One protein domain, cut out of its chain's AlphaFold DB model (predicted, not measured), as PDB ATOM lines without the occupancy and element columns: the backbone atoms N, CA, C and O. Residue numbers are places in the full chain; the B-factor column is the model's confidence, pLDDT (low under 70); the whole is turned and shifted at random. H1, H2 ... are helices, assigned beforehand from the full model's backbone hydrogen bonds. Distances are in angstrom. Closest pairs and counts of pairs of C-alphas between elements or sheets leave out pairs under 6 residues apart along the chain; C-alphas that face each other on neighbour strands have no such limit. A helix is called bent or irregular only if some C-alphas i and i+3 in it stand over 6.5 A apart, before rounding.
ATOM      1  N   THR A   2       9.491  11.615  46.419       95.25
ATOM      2  CA  THR A   2       8.674  12.752  45.941       95.25
ATOM      3  C   THR A   2       7.706  12.325  44.836       95.25
ATOM      4  O   THR A   2       7.951  11.316  44.168       95.25
ATOM      5  N   TYR A   3       6.631  13.091  44.632       96.00
ATOM      6  CA  TYR A   3       5.649  12.840  43.572       96.00
ATOM      7  C   TYR A   3       6.319  12.747  42.194       96.00
ATOM      8  O   TYR A   3       6.104  11.788  41.461       96.00
ATOM      9  N   GLU A   4       7.234  13.669  41.888       96.69
ATOM     10  CA  GLU A   4       7.944  13.720  40.606       96.69
ATOM     11  C   GLU A   4       8.845  12.497  40.403       96.69
ATOM     12  O   GLU A   4       9.074  12.083  39.272       96.69
ATOM     13  N   THR A   5       9.387  11.911  41.480       96.94
ATOM     14  CA  THR A   5      10.133  10.646  41.373       96.94
ATOM     15  C   THR A   5       9.205   9.493  41.012       96.94
ATOM     16  O   THR A   5       9.531   8.731  40.109       96.94
ATOM     17  N   LYS A   6       8.047   9.388  41.669       97.56
ATOM     18  CA  LYS A   6       7.070   8.337  41.361       97.56
ATOM     19  C   LYS A   6       6.514   8.477  39.942       97.56
ATOM     20  O   LYS A   6       6.387   7.482  39.237       97.56
ATOM     21  N   GLN A   7       6.250   9.709  39.501       97.19
ATOM     22  CA  GLN A   7       5.842  10.015  38.128       97.19
ATOM     23  C   GLN A   7       6.910   9.577  37.118       97.19
ATOM     24  O   GLN A   7       6.606   8.900  36.138       97.19
ATOM     25  N   ALA A   8       8.175   9.916  37.384       97.44
ATOM     26  CA  ALA A   8       9.285   9.508  36.536       97.44
ATOM     27  C   ALA A   8       9.437   7.982  36.470       97.44
ATOM     28  O   ALA A   8       9.779   7.456  35.419       97.44
ATOM     29  N   TYR A   9       9.161   7.258  37.557       98.00
ATOM     30  CA  TYR A   9       9.153   5.794  37.534       98.00
ATOM     31  C   TYR A   9       8.035   5.233  36.658       98.00
ATOM     32  O   TYR A   9       8.304   4.303  35.902       98.00
ATOM     33  N   SER A  10       6.833   5.823  36.666       97.31
ATOM     34  CA  SER A  10       5.773   5.431  35.724       97.31
ATOM     35  C   SER A  10       6.236   5.601  34.276       97.31
ATOM     36  O   SER A  10       6.093   4.679  33.476       97.31
ATOM     37  N   GLU A  11       6.841   6.748  33.953       97.06
ATOM     38  CA  GLU A  11       7.393   7.052  32.622       97.06
ATOM     39  C   GLU A  11       8.492   6.073  32.210       97.06
ATOM     40  O   GLU A  11       8.474   5.564  31.093       97.06
ATOM     41  N   VAL A  12       9.425   5.764  33.114       97.31
ATOM     42  CA  VAL A  12      10.487   4.782  32.866       97.31
ATOM     43  C   VAL A  12       9.891   3.402  32.605       97.31
ATOM     44  O   VAL A  12      10.286   2.770  31.631       97.31
ATOM     45  N   CYS A  13       8.923   2.945  33.408       96.81
ATOM     46  CA  CYS A  13       8.232   1.677  33.165       96.81
ATOM     47  C   CYS A  13       7.609   1.639  31.765       96.81
ATOM     48  O   CYS A  13       7.881   0.707  31.016       96.81
ATOM     49  N   ALA A  14       6.874   2.682  31.368       95.31
ATOM     50  CA  ALA A  14       6.257   2.748  30.044       95.31
ATOM     51  C   ALA A  14       7.297   2.746  28.901       95.31
ATOM     52  O   ALA A  14       7.065   2.146  27.850       95.31
ATOM     53  N   VAL A  15       8.469   3.374  29.088       95.56
ATOM     54  CA  VAL A  15       9.575   3.286  28.114       95.56
ATOM     55  C   VAL A  15      10.096   1.854  28.025       95.56
ATOM     56  O   VAL A  15      10.273   1.338  26.924       95.56
ATOM     57  N   LEU A  16      10.339   1.209  29.170       95.25
ATOM     58  CA  LEU A  16      10.863  -0.156  29.225       95.25
ATOM     59  C   LEU A  16       9.890  -1.166  28.595       95.25
ATOM     60  O   LEU A  16      10.329  -2.034  27.848       95.25
ATOM     61  N   GLU A  17       8.584  -1.015  28.815       93.62
ATOM     62  CA  GLU A  17       7.533  -1.837  28.195       93.62
ATOM     63  C   GLU A  17       7.539  -1.754  26.655       93.62
ATOM     64  O   GLU A  17       7.150  -2.703  25.978       93.62
ATOM     65  N   ASN A  18       8.015  -0.639  26.087       91.44
ATOM     66  CA  ASN A  18       8.114  -0.424  24.641       91.44
ATOM     67  C   ASN A  18       9.491  -0.775  24.050       91.44
ATOM     68  O   ASN A  18       9.690  -0.620  22.842       91.44
ATOM     69  N   MET A  19      10.448  -1.232  24.863       91.44
ATOM     70  CA  MET A  19      11.790  -1.582  24.396       91.44
ATOM     71  C   MET A  19      11.948  -3.077  24.082       91.44
ATOM     72  O   MET A  19      11.290  -3.921  24.689       91.44
ATOM     73  N   PRO A  20      12.868  -3.444  23.168       93.94
ATOM     74  CA  PRO A  20      13.177  -4.844  22.906       93.94
ATOM     75  C   PRO A  20      13.684  -5.569  24.160       93.94
ATOM     76  O   PRO A  20      14.516  -5.049  24.910       93.94
ATOM     77  N   ASN A  21      13.252  -6.821  24.338       95.62
ATOM     78  CA  ASN A  21      13.600  -7.652  25.497       95.62
ATOM     79  C   ASN A  21      15.115  -7.812  25.721       95.62
ATOM     80  O   ASN A  21      15.551  -7.993  26.855       95.62
ATOM     81  N   GLU A  22      15.929  -7.718  24.667       95.75
ATOM     82  CA  GLU A  22      17.395  -7.760  24.758       95.75
ATOM     83  C   GLU A  22      18.006  -6.602  25.566       95.75
ATOM     84  O   GLU A  22      19.069  -6.765  26.164       95.75
ATOM     85  N   TYR A  23      17.351  -5.438  25.617       95.69
ATOM     86  CA  TYR A  23      17.792  -4.303  26.429       95.69
ATOM     87  C   TYR A  23      17.265  -4.408  27.857       95.69
ATOM     88  O   TYR A  23      17.971  -4.050  28.803       95.69
ATOM     89  N   ILE A  24      16.049  -4.932  28.016       97.19
ATOM     90  CA  ILE A  24      15.409  -5.128  29.319       97.19
ATOM     91  C   ILE A  24      16.134  -6.202  30.130       97.19
ATOM     92  O   ILE A  24      16.407  -6.001  31.311       97.19
ATOM     93  N   SER A  25      16.530  -7.305  29.492       97.19
ATOM     94  CA  SER A  25      17.219  -8.424  30.150       97.19
ATOM     95  C   SER A  25      18.597  -8.060  30.715       97.19
ATOM     96  O   SER A  25      19.064  -8.716  31.647       97.19
ATOM     97  N   LYS A  26      19.233  -6.995  30.205       97.50
ATOM     98  CA  LYS A  26      20.510  -6.467  30.716       97.50
ATOM     99  C   LYS A  26      20.362  -5.722  32.045       97.50
ATOM    100  O   LYS A  26      21.356  -5.522  32.738       97.50
ATOM    101  N   ILE A  27      19.148  -5.305  32.411       98.06
ATOM    102  CA  ILE A  27      18.882  -4.576  33.653       98.06
ATOM    103  C   ILE A  27      18.583  -5.583  34.776       98.06
ATOM    104  O   ILE A  27      17.729  -6.458  34.620       98.06
ATOM    105  N   PRO A  28      19.218  -5.463  35.957       98.19
ATOM    106  CA  PRO A  28      18.883  -6.284  37.110       98.19
ATOM    107  C   PRO A  28      17.396  -6.192  37.480       98.19
ATOM    108  O   PRO A  28      16.874  -5.105  37.730       98.19
ATOM    109  N   LYS A  29      16.730  -7.344  37.634       97.31
ATOM    110  CA  LYS A  29      15.292  -7.430  37.974       97.31
ATOM    111  C   LYS A  29      14.892  -6.608  39.204       97.31
ATOM    112  O   LYS A  29      13.790  -6.076  39.251       97.31
ATOM    113  N   LYS A  30      15.783  -6.474  40.195       97.75
ATOM    114  CA  LYS A  30      15.541  -5.656  41.400       97.75
ATOM    115  C   LYS A  30      15.342  -4.168  41.075       97.75
ATOM    116  O   LYS A  30      14.550  -3.522  41.747       97.75
ATOM    117  N   ILE A  31      16.036  -3.644  40.062       97.88
ATOM    118  CA  ILE A  31      15.912  -2.245  39.625       97.88
ATOM    119  C   ILE A  31      14.585  -2.032  38.898       97.88
ATOM    120  O   ILE A  31      13.880  -1.079  39.202       97.88
ATOM    121  N   ILE A  32      14.215  -2.945  37.994       97.50
ATOM    122  CA  ILE A  32      12.914  -2.886  37.310       97.50
ATOM    123  C   ILE A  32      11.782  -2.937  38.343       97.50
ATOM    124  O   ILE A  32      10.929  -2.053  38.366       97.50
ATOM    125  N   LYS A  33      11.851  -3.898  39.274       98.12
ATOM    126  CA  LYS A  33      10.862  -4.048  40.344       98.12
ATOM    127  C   LYS A  33      10.747  -2.793  41.208       98.12
ATOM    128  O   LYS A  33       9.638  -2.429  41.565       98.12
ATOM    129  N   LEU A  34      11.860  -2.122  41.520       97.81
ATOM    130  CA  LEU A  34      11.838  -0.855  42.257       97.81
ATOM    131  C   LEU A  34      10.979   0.198  41.541       97.81
ATOM    132  O   LEU A  34      10.162   0.850  42.187       97.81
ATOM    133  N   PHE A  35      11.149   0.361  40.224       97.75
ATOM    134  CA  PHE A  35      10.344   1.310  39.453       97.75
ATOM    135  C   PHE A  35       8.871   0.900  39.441       97.75
ATOM    136  O   PHE A  35       8.013   1.726  39.732       97.75
ATOM    137  N   GLU A  36       8.575  -0.378  39.202       97.06
ATOM    138  CA  GLU A  36       7.205  -0.904  39.183       97.06
ATOM    139  C   GLU A  36       6.479  -0.736  40.524       97.06
ATOM    140  O   GLU A  36       5.295  -0.410  40.540       97.06
ATOM    141  N   THR A  37       7.169  -0.941  41.651       97.44
ATOM    142  CA  THR A  37       6.556  -0.853  42.985       97.44
ATOM    143  C   THR A  37       6.346   0.579  43.451       97.44
ATOM    144  O   THR A  37       5.418   0.851  44.206       97.44
ATOM    145  N   GLU A  38       7.217   1.497  43.033       97.12
ATOM    146  CA  GLU A  38       7.241   2.866  43.552       97.12
ATOM    147  C   GLU A  38       6.644   3.896  42.585       97.12
ATOM    148  O   GLU A  38       6.549   5.077  42.929       97.12
ATOM    149  N   ARG A  39       6.231   3.475  41.383       96.69
ATOM    150  CA  ARG A  39       5.573   4.343  40.400       96.69
ATOM    151  C   ARG A  39       4.216   4.859  40.882       96.69
ATOM    152  O   ARG A  39       3.608   4.325  41.808       96.69
ATOM    153  N   LEU A  40       3.714   5.904  40.227       96.94
ATOM    154  CA  LEU A  40       2.325   6.326  40.404       96.94
ATOM    155  C   LEU A  40       1.388   5.311  39.745       96.94
ATOM    156  O   LEU A  40       1.577   4.957  38.583       96.94
ATOM    157  N   THR A  41       0.369   4.870  40.481       91.75
ATOM    158  CA  THR A  41      -0.646   3.922  39.995       91.75
ATOM    159  C   THR A  41      -1.743   4.591  39.170       91.75
ATOM    160  O   THR A  41      -2.375   3.933  38.358       91.75
ATOM    161  N   ASN A  42      -1.963   5.891  39.366       93.75
ATOM    162  CA  ASN A  42      -3.015   6.689  38.732       93.75
ATOM    163  C   ASN A  42      -2.480   7.638  37.645       93.75
ATOM    164  O   ASN A  42      -3.113   8.646  37.335       93.75
ATOM    165  N   TYR A  43      -1.295   7.355  37.111       94.75
ATOM    166  CA  TYR A  43      -0.675   8.136  36.049       94.75
ATOM    167  C   TYR A  43      -0.197   7.198  34.948       94.75
ATOM    168  O   TYR A  43       0.678   6.361  35.177       94.75
ATOM    169  N   GLU A  44      -0.775   7.365  33.762       89.69
ATOM    170  CA  GLU A  44      -0.475   6.581  32.569       89.69
ATOM    171  C   GLU A  44       0.301   7.450  31.571       89.69
ATOM    172  O   GLU A  44      -0.268   8.355  30.951       89.69
ATOM    173  N   PRO A  45       1.618   7.233  31.422       91.69
ATOM    174  CA  PRO A  45       2.417   7.968  30.455       91.69
ATOM    175  C   PRO A  45       2.009   7.601  29.028       91.69
ATOM    176  O   PRO A  45       2.086   6.442  28.625       91.69
ATOM    177  N   ASN A  46       1.641   8.600  28.228       86.31
ATOM    178  CA  ASN A  46       1.402   8.401  26.804       86.31
ATOM    179  C   ASN A  46       2.738   8.408  26.047       86.31
ATOM    180  O   ASN A  46       3.299   9.474  25.773       86.31
ATOM    181  N   ILE A  47       3.252   7.216  25.741       86.44
ATOM    182  CA  ILE A  47       4.495   7.025  24.993       86.44
ATOM    183  C   ILE A  47       4.177   6.440  23.627       86.44
ATOM    184  O   ILE A  47       3.573   5.376  23.504       86.44
ATOM    185  N   ASN A  48       4.644   7.122  22.588       85.38
ATOM    186  CA  ASN A  48       4.591   6.624  21.229       85.38
ATOM    187  C   ASN A  48       5.958   6.044  20.852       85.38
ATOM    188  O   ASN A  48       6.926   6.781  20.660       85.38
ATOM    189  N   LYS A  49       6.015   4.719  20.690       82.50
ATOM    190  CA  LYS A  49       7.225   3.984  20.289       82.50
ATOM    191  C   LYS A  49       7.783   4.372  18.914       82.50
ATOM    192  O   LYS A  49       8.945   4.102  18.637       82.50
ATOM    193  N   PHE A  50       6.968   4.980  18.050       85.31
ATOM    194  CA  PHE A  50       7.402   5.473  16.741       85.31
ATOM    195  C   PHE A  50       8.046   6.861  16.823       85.31
ATOM    196  O   PHE A  50       8.739   7.278  15.896       85.31
ATOM    197  N   ASN A  51       7.838   7.579  17.930       85.94
ATOM    198  CA  ASN A  51       8.499   8.851  18.163       85.94
ATOM    199  C   ASN A  51       9.898   8.621  18.752       85.94
ATOM    200  O   ASN A  51      10.056   7.794  19.653       85.94
ATOM    201  N   PRO A  52      10.898   9.414  18.331       85.06
ATOM    202  CA  PRO A  52      12.144   9.568  19.071       85.06
ATOM    203  C   PRO A  52      11.892   9.805  20.569       85.06
ATOM    204  O   PRO A  52      10.927  10.475  20.949       85.06
ATOM    205  N   LEU A  53      12.749   9.248  21.430       85.31
ATOM    206  CA  LEU A  53      12.549   9.266  22.885       85.31
ATOM    207  C   LEU A  53      12.415  10.695  23.443       85.31
ATOM    208  O   LEU A  53      11.576  10.941  24.300       85.31
ATOM    209  N   ASP A  54      13.188  11.637  22.910       80.38
ATOM    210  CA  ASP A  54      13.179  13.062  23.259       80.38
ATOM    211  C   ASP A  54      11.916  13.814  22.801       80.38
ATOM    212  O   ASP A  54      11.627  14.898  23.306       80.38
ATOM    213  N   LYS A  55      11.143  13.239  21.872       85.31
ATOM    214  CA  LYS A  55       9.840  13.766  21.439       85.31
ATOM    215  C   LYS A  55       8.672  13.212  22.250       85.31
ATOM    216  O   LYS A  55       7.566  13.750  22.166       85.31
ATOM    217  N   ASN A  56       8.892  12.163  23.040       85.19
ATOM    218  CA  ASN A  56       7.937  11.768  24.064       85.19
ATOM    219  C   ASN A  56       8.045  12.787  25.211       85.19
ATOM    220  O   ASN A  56       9.150  13.145  25.611       85.19
ATOM    221  N   LYS A  57       6.914  13.301  25.719       87.94
ATOM    222  CA  LYS A  57       6.857  14.345  26.769       87.94
ATOM    223  C   LYS A  57       7.267  13.795  28.148       87.94
ATOM    224  O   LYS A  57       6.503  13.869  29.105       87.94
ATOM    225  N   LEU A  58       8.455  13.209  28.235       93.44
ATOM    226  CA  LEU A  58       9.016  12.619  29.441       93.44
ATOM    227  C   LEU A  58       9.525  13.719  30.367       93.44
ATOM    228  O   LEU A  58      10.114  14.715  29.937       93.44
ATOM    229  N   SER A  59       9.338  13.523  31.665       94.88
ATOM    230  CA  SER A  59       9.913  14.403  32.667       94.88
ATOM    231  C   SER A  59      11.440  14.376  32.583       94.88
ATOM    232  O   SER A  59      12.071  13.353  32.294       94.88
ATOM    233  N   LYS A  60      12.077  15.500  32.933       92.88
ATOM    234  CA  LYS A  60      13.544  15.572  33.032       92.88
ATOM    235  C   LYS A  60      14.101  14.471  33.943       92.88
ATOM    236  O   LYS A  60      15.167  13.931  33.671       92.88
ATOM    237  N   LYS A  61      13.378  14.121  35.012       95.19
ATOM    238  CA  LYS A  61      13.792  13.077  35.956       95.19
ATOM    239  C   LYS A  61      13.738  11.679  35.323       95.19
ATOM    240  O   LYS A  61      14.691  10.928  35.507       95.19
ATOM    241  N   ALA A  62      12.711  11.359  34.532       96.38
ATOM    242  CA  ALA A  62      12.671  10.110  33.768       96.38
ATOM    243  C   ALA A  62      13.822  10.035  32.755       96.38
ATOM    244  O   ALA A  62      14.541   9.040  32.722       96.38
ATOM    245  N   MET A  63      14.077  11.120  32.014       94.56
ATOM    246  CA  MET A  63      15.197  11.192  31.064       94.56
ATOM    247  C   MET A  63      16.556  10.958  31.736       94.56
ATOM    248  O   MET A  63      17.395  10.244  31.194       94.56
ATOM    249  N   VAL A  64      16.767  11.498  32.942       94.06
ATOM    250  CA  VAL A  64      17.986  11.248  33.730       94.06
ATOM    251  C   VAL A  64      18.107   9.774  34.125       94.06
ATOM    252  O   VAL A  64      19.187   9.201  33.993       94.06
ATOM    253  N   ILE A  65      17.019   9.135  34.567       97.00
ATOM    254  CA  ILE A  65      17.032   7.705  34.915       97.00
ATOM    255  C   ILE A  65      17.345   6.853  33.677       97.00
ATOM    256  O   ILE A  65      18.187   5.960  33.748       97.00
ATOM    257  N   ILE A  66      16.738   7.158  32.528       95.94
ATOM    258  CA  ILE A  66      16.995   6.441  31.270       95.94
ATOM    259  C   ILE A  66      18.454   6.622  30.828       95.94
ATOM    260  O   ILE A  66      19.094   5.652  30.428       95.94
ATOM    261  N   ALA A  67      19.018   7.827  30.962       94.06
ATOM    262  CA  ALA A  67      20.433   8.080  30.695       94.06
ATOM    263  C   ALA A  67      21.356   7.247  31.610       94.06
ATOM    264  O   ALA A  67      22.341   6.673  31.144       94.06
ATOM    265  N   MET A  68      21.015   7.100  32.894       95.12
ATOM    266  CA  MET A  68      21.760   6.234  33.819       95.12
ATOM    267  C   MET A  68      21.680   4.752  33.427       95.12
ATOM    268  O   MET A  68      22.694   4.053  33.467       95.12
ATOM    269  N   LEU A  69      20.498   4.269  33.023       96.88
ATOM    270  CA  LEU A  69      20.329   2.900  32.524       96.88
ATOM    271  C   LEU A  69      21.137   2.674  31.242       96.88
ATOM    272  O   LEU A  69      21.812   1.650  31.117       96.88
ATOM    273  N   ASN A  70      21.148   3.654  30.334       94.56
ATOM    274  CA  ASN A  70      21.957   3.612  29.122       94.56
ATOM    275  C   ASN A  70      23.448   3.478  29.439       94.56
ATOM    276  O   ASN A  70      24.116   2.582  28.914       94.56
ATOM    277  N   TYR A  71      23.941   4.302  30.361       95.06
ATOM    278  CA  TYR A  71      25.329   4.275  30.799       95.06
ATOM    279  C   TYR A  71      25.732   2.942  31.447       95.06
ATOM    280  O   TYR A  71      26.838   2.445  31.210       95.06
ATOM    281  N   GLN A  72      24.854   2.347  32.264       95.81
ATOM    282  CA  GLN A  72      25.207   1.123  32.984       95.81
ATOM    283  C   GLN A  72      24.979  -0.171  32.227       95.81
ATOM    284  O   GLN A  72      25.793  -1.083  32.377       95.81
ATOM    285  N   TYR A  73      23.929  -0.260  31.416       96.44
ATOM    286  CA  TYR A  73      23.478  -1.544  30.880       96.44
ATOM    287  C   TYR A  73      23.450  -1.604  29.354       96.44
ATOM    288  O   TYR A  73      23.484  -2.701  28.801       96.44
ATOM    289  N   TRP A  74      23.389  -0.466  28.656       95.56
ATOM    290  CA  TRP A  74      23.160  -0.455  27.202       95.56
ATOM    291  C   TRP A  74      24.336   0.064  26.376       95.56
ATOM    292  O   TRP A  74      24.289  -0.013  25.149       95.56
ATOM    293  N   CYS A  75      25.407   0.545  27.013       94.88
ATOM    294  CA  CYS A  75      26.631   0.913  26.307       94.88
ATOM    295  C   CYS A  75      27.229  -0.310  25.584       94.88
ATOM    296  O   CYS A  75      27.514  -1.316  26.236       94.88
TER     297      CYS A  75
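What this domain is: This is residues 2 to 75 of the 148 residues of an uncharacterized protein of Clostridium sp. CAG:470 (UniProt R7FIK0). Two long helices, H1 and H4, meet in the first part of H4 and spread from there as a V, and the short helix H2 is near the far ends of both. H3 packs steeply on H1 and stays away from H4, while residues 39 to 59 make one wide loop from the end of H3 to the start of H4. The printed part has 74 residues with four named helices in the order H1, H2, H3, H4 and no named strand, and its class is all helix. It is compact, with a radius of gyration of the C-alphas of 11.5 A, and it spans 29 by 28 by 18 A.

How they stand to each other: H1, residues 3 to 17, touches H4, residues 60 to 74, which meets it with residues 61 to 66 alone. Their closest C-alphas, those of Ala 8 and Ala 62, are 4.4 A apart. The two run the same way at a steep tilt of 45 degrees. H1 also touches H3, residues 29 to 38, with the C-alphas of Tyr 9 and Phe 35 closest at 5.0 A. These two run opposite ways at a steep tilt of 48 degrees. H3 and H4 are apart. H2, residues 21 to 24, is close to but not clearly touching H1, where the C-alphas of Leu 16 and Ile 24 are closest at 6.7 A. H2 is also close to but not clearly touching H4, where the C-alphas of Tyr 23 and Trp 74 are closest at 6.6 A. H2 and H3 are apart. In H1, H3 and H4 every O i to N i+4 pair is within hydrogen-bond range; H2 is too short for such a pair, and its one O i to N i+3 pair is within range.

Where its parts are: H1 begins at Tyr 3, with its C-alpha at (5.649, 12.840, 43.572), and measures 21.3 A from first to last C-alpha. H4, also of 15 residues, measures 19.6 A and ends at Trp 74, with its C-alpha at (23.160, -0.455, 27.202). H4 is neither bent nor irregular, but only just: C-alphas 71 and 74 are 6.3 A apart. H3 measures 14.2 A and begins at Lys 29, with its C-alpha at (15.292, -7.430, 37.974). H2 measures 4.9 A.

The domain as a whole: The two C-alphas farthest apart, those of Asn 42 and Cys 75, are 32.7 A apart. The links from H1 to H2 and from H2 to H3 are tight, with 3 and 4 residues. The link from H3 to H4 is long, with 21 residues whose C-alphas lie 9 to 16 A from the mean of the C-alphas. The printed part has no cut. The mean pLDDT of the printed part is 94.1, and no printed residue is under 70.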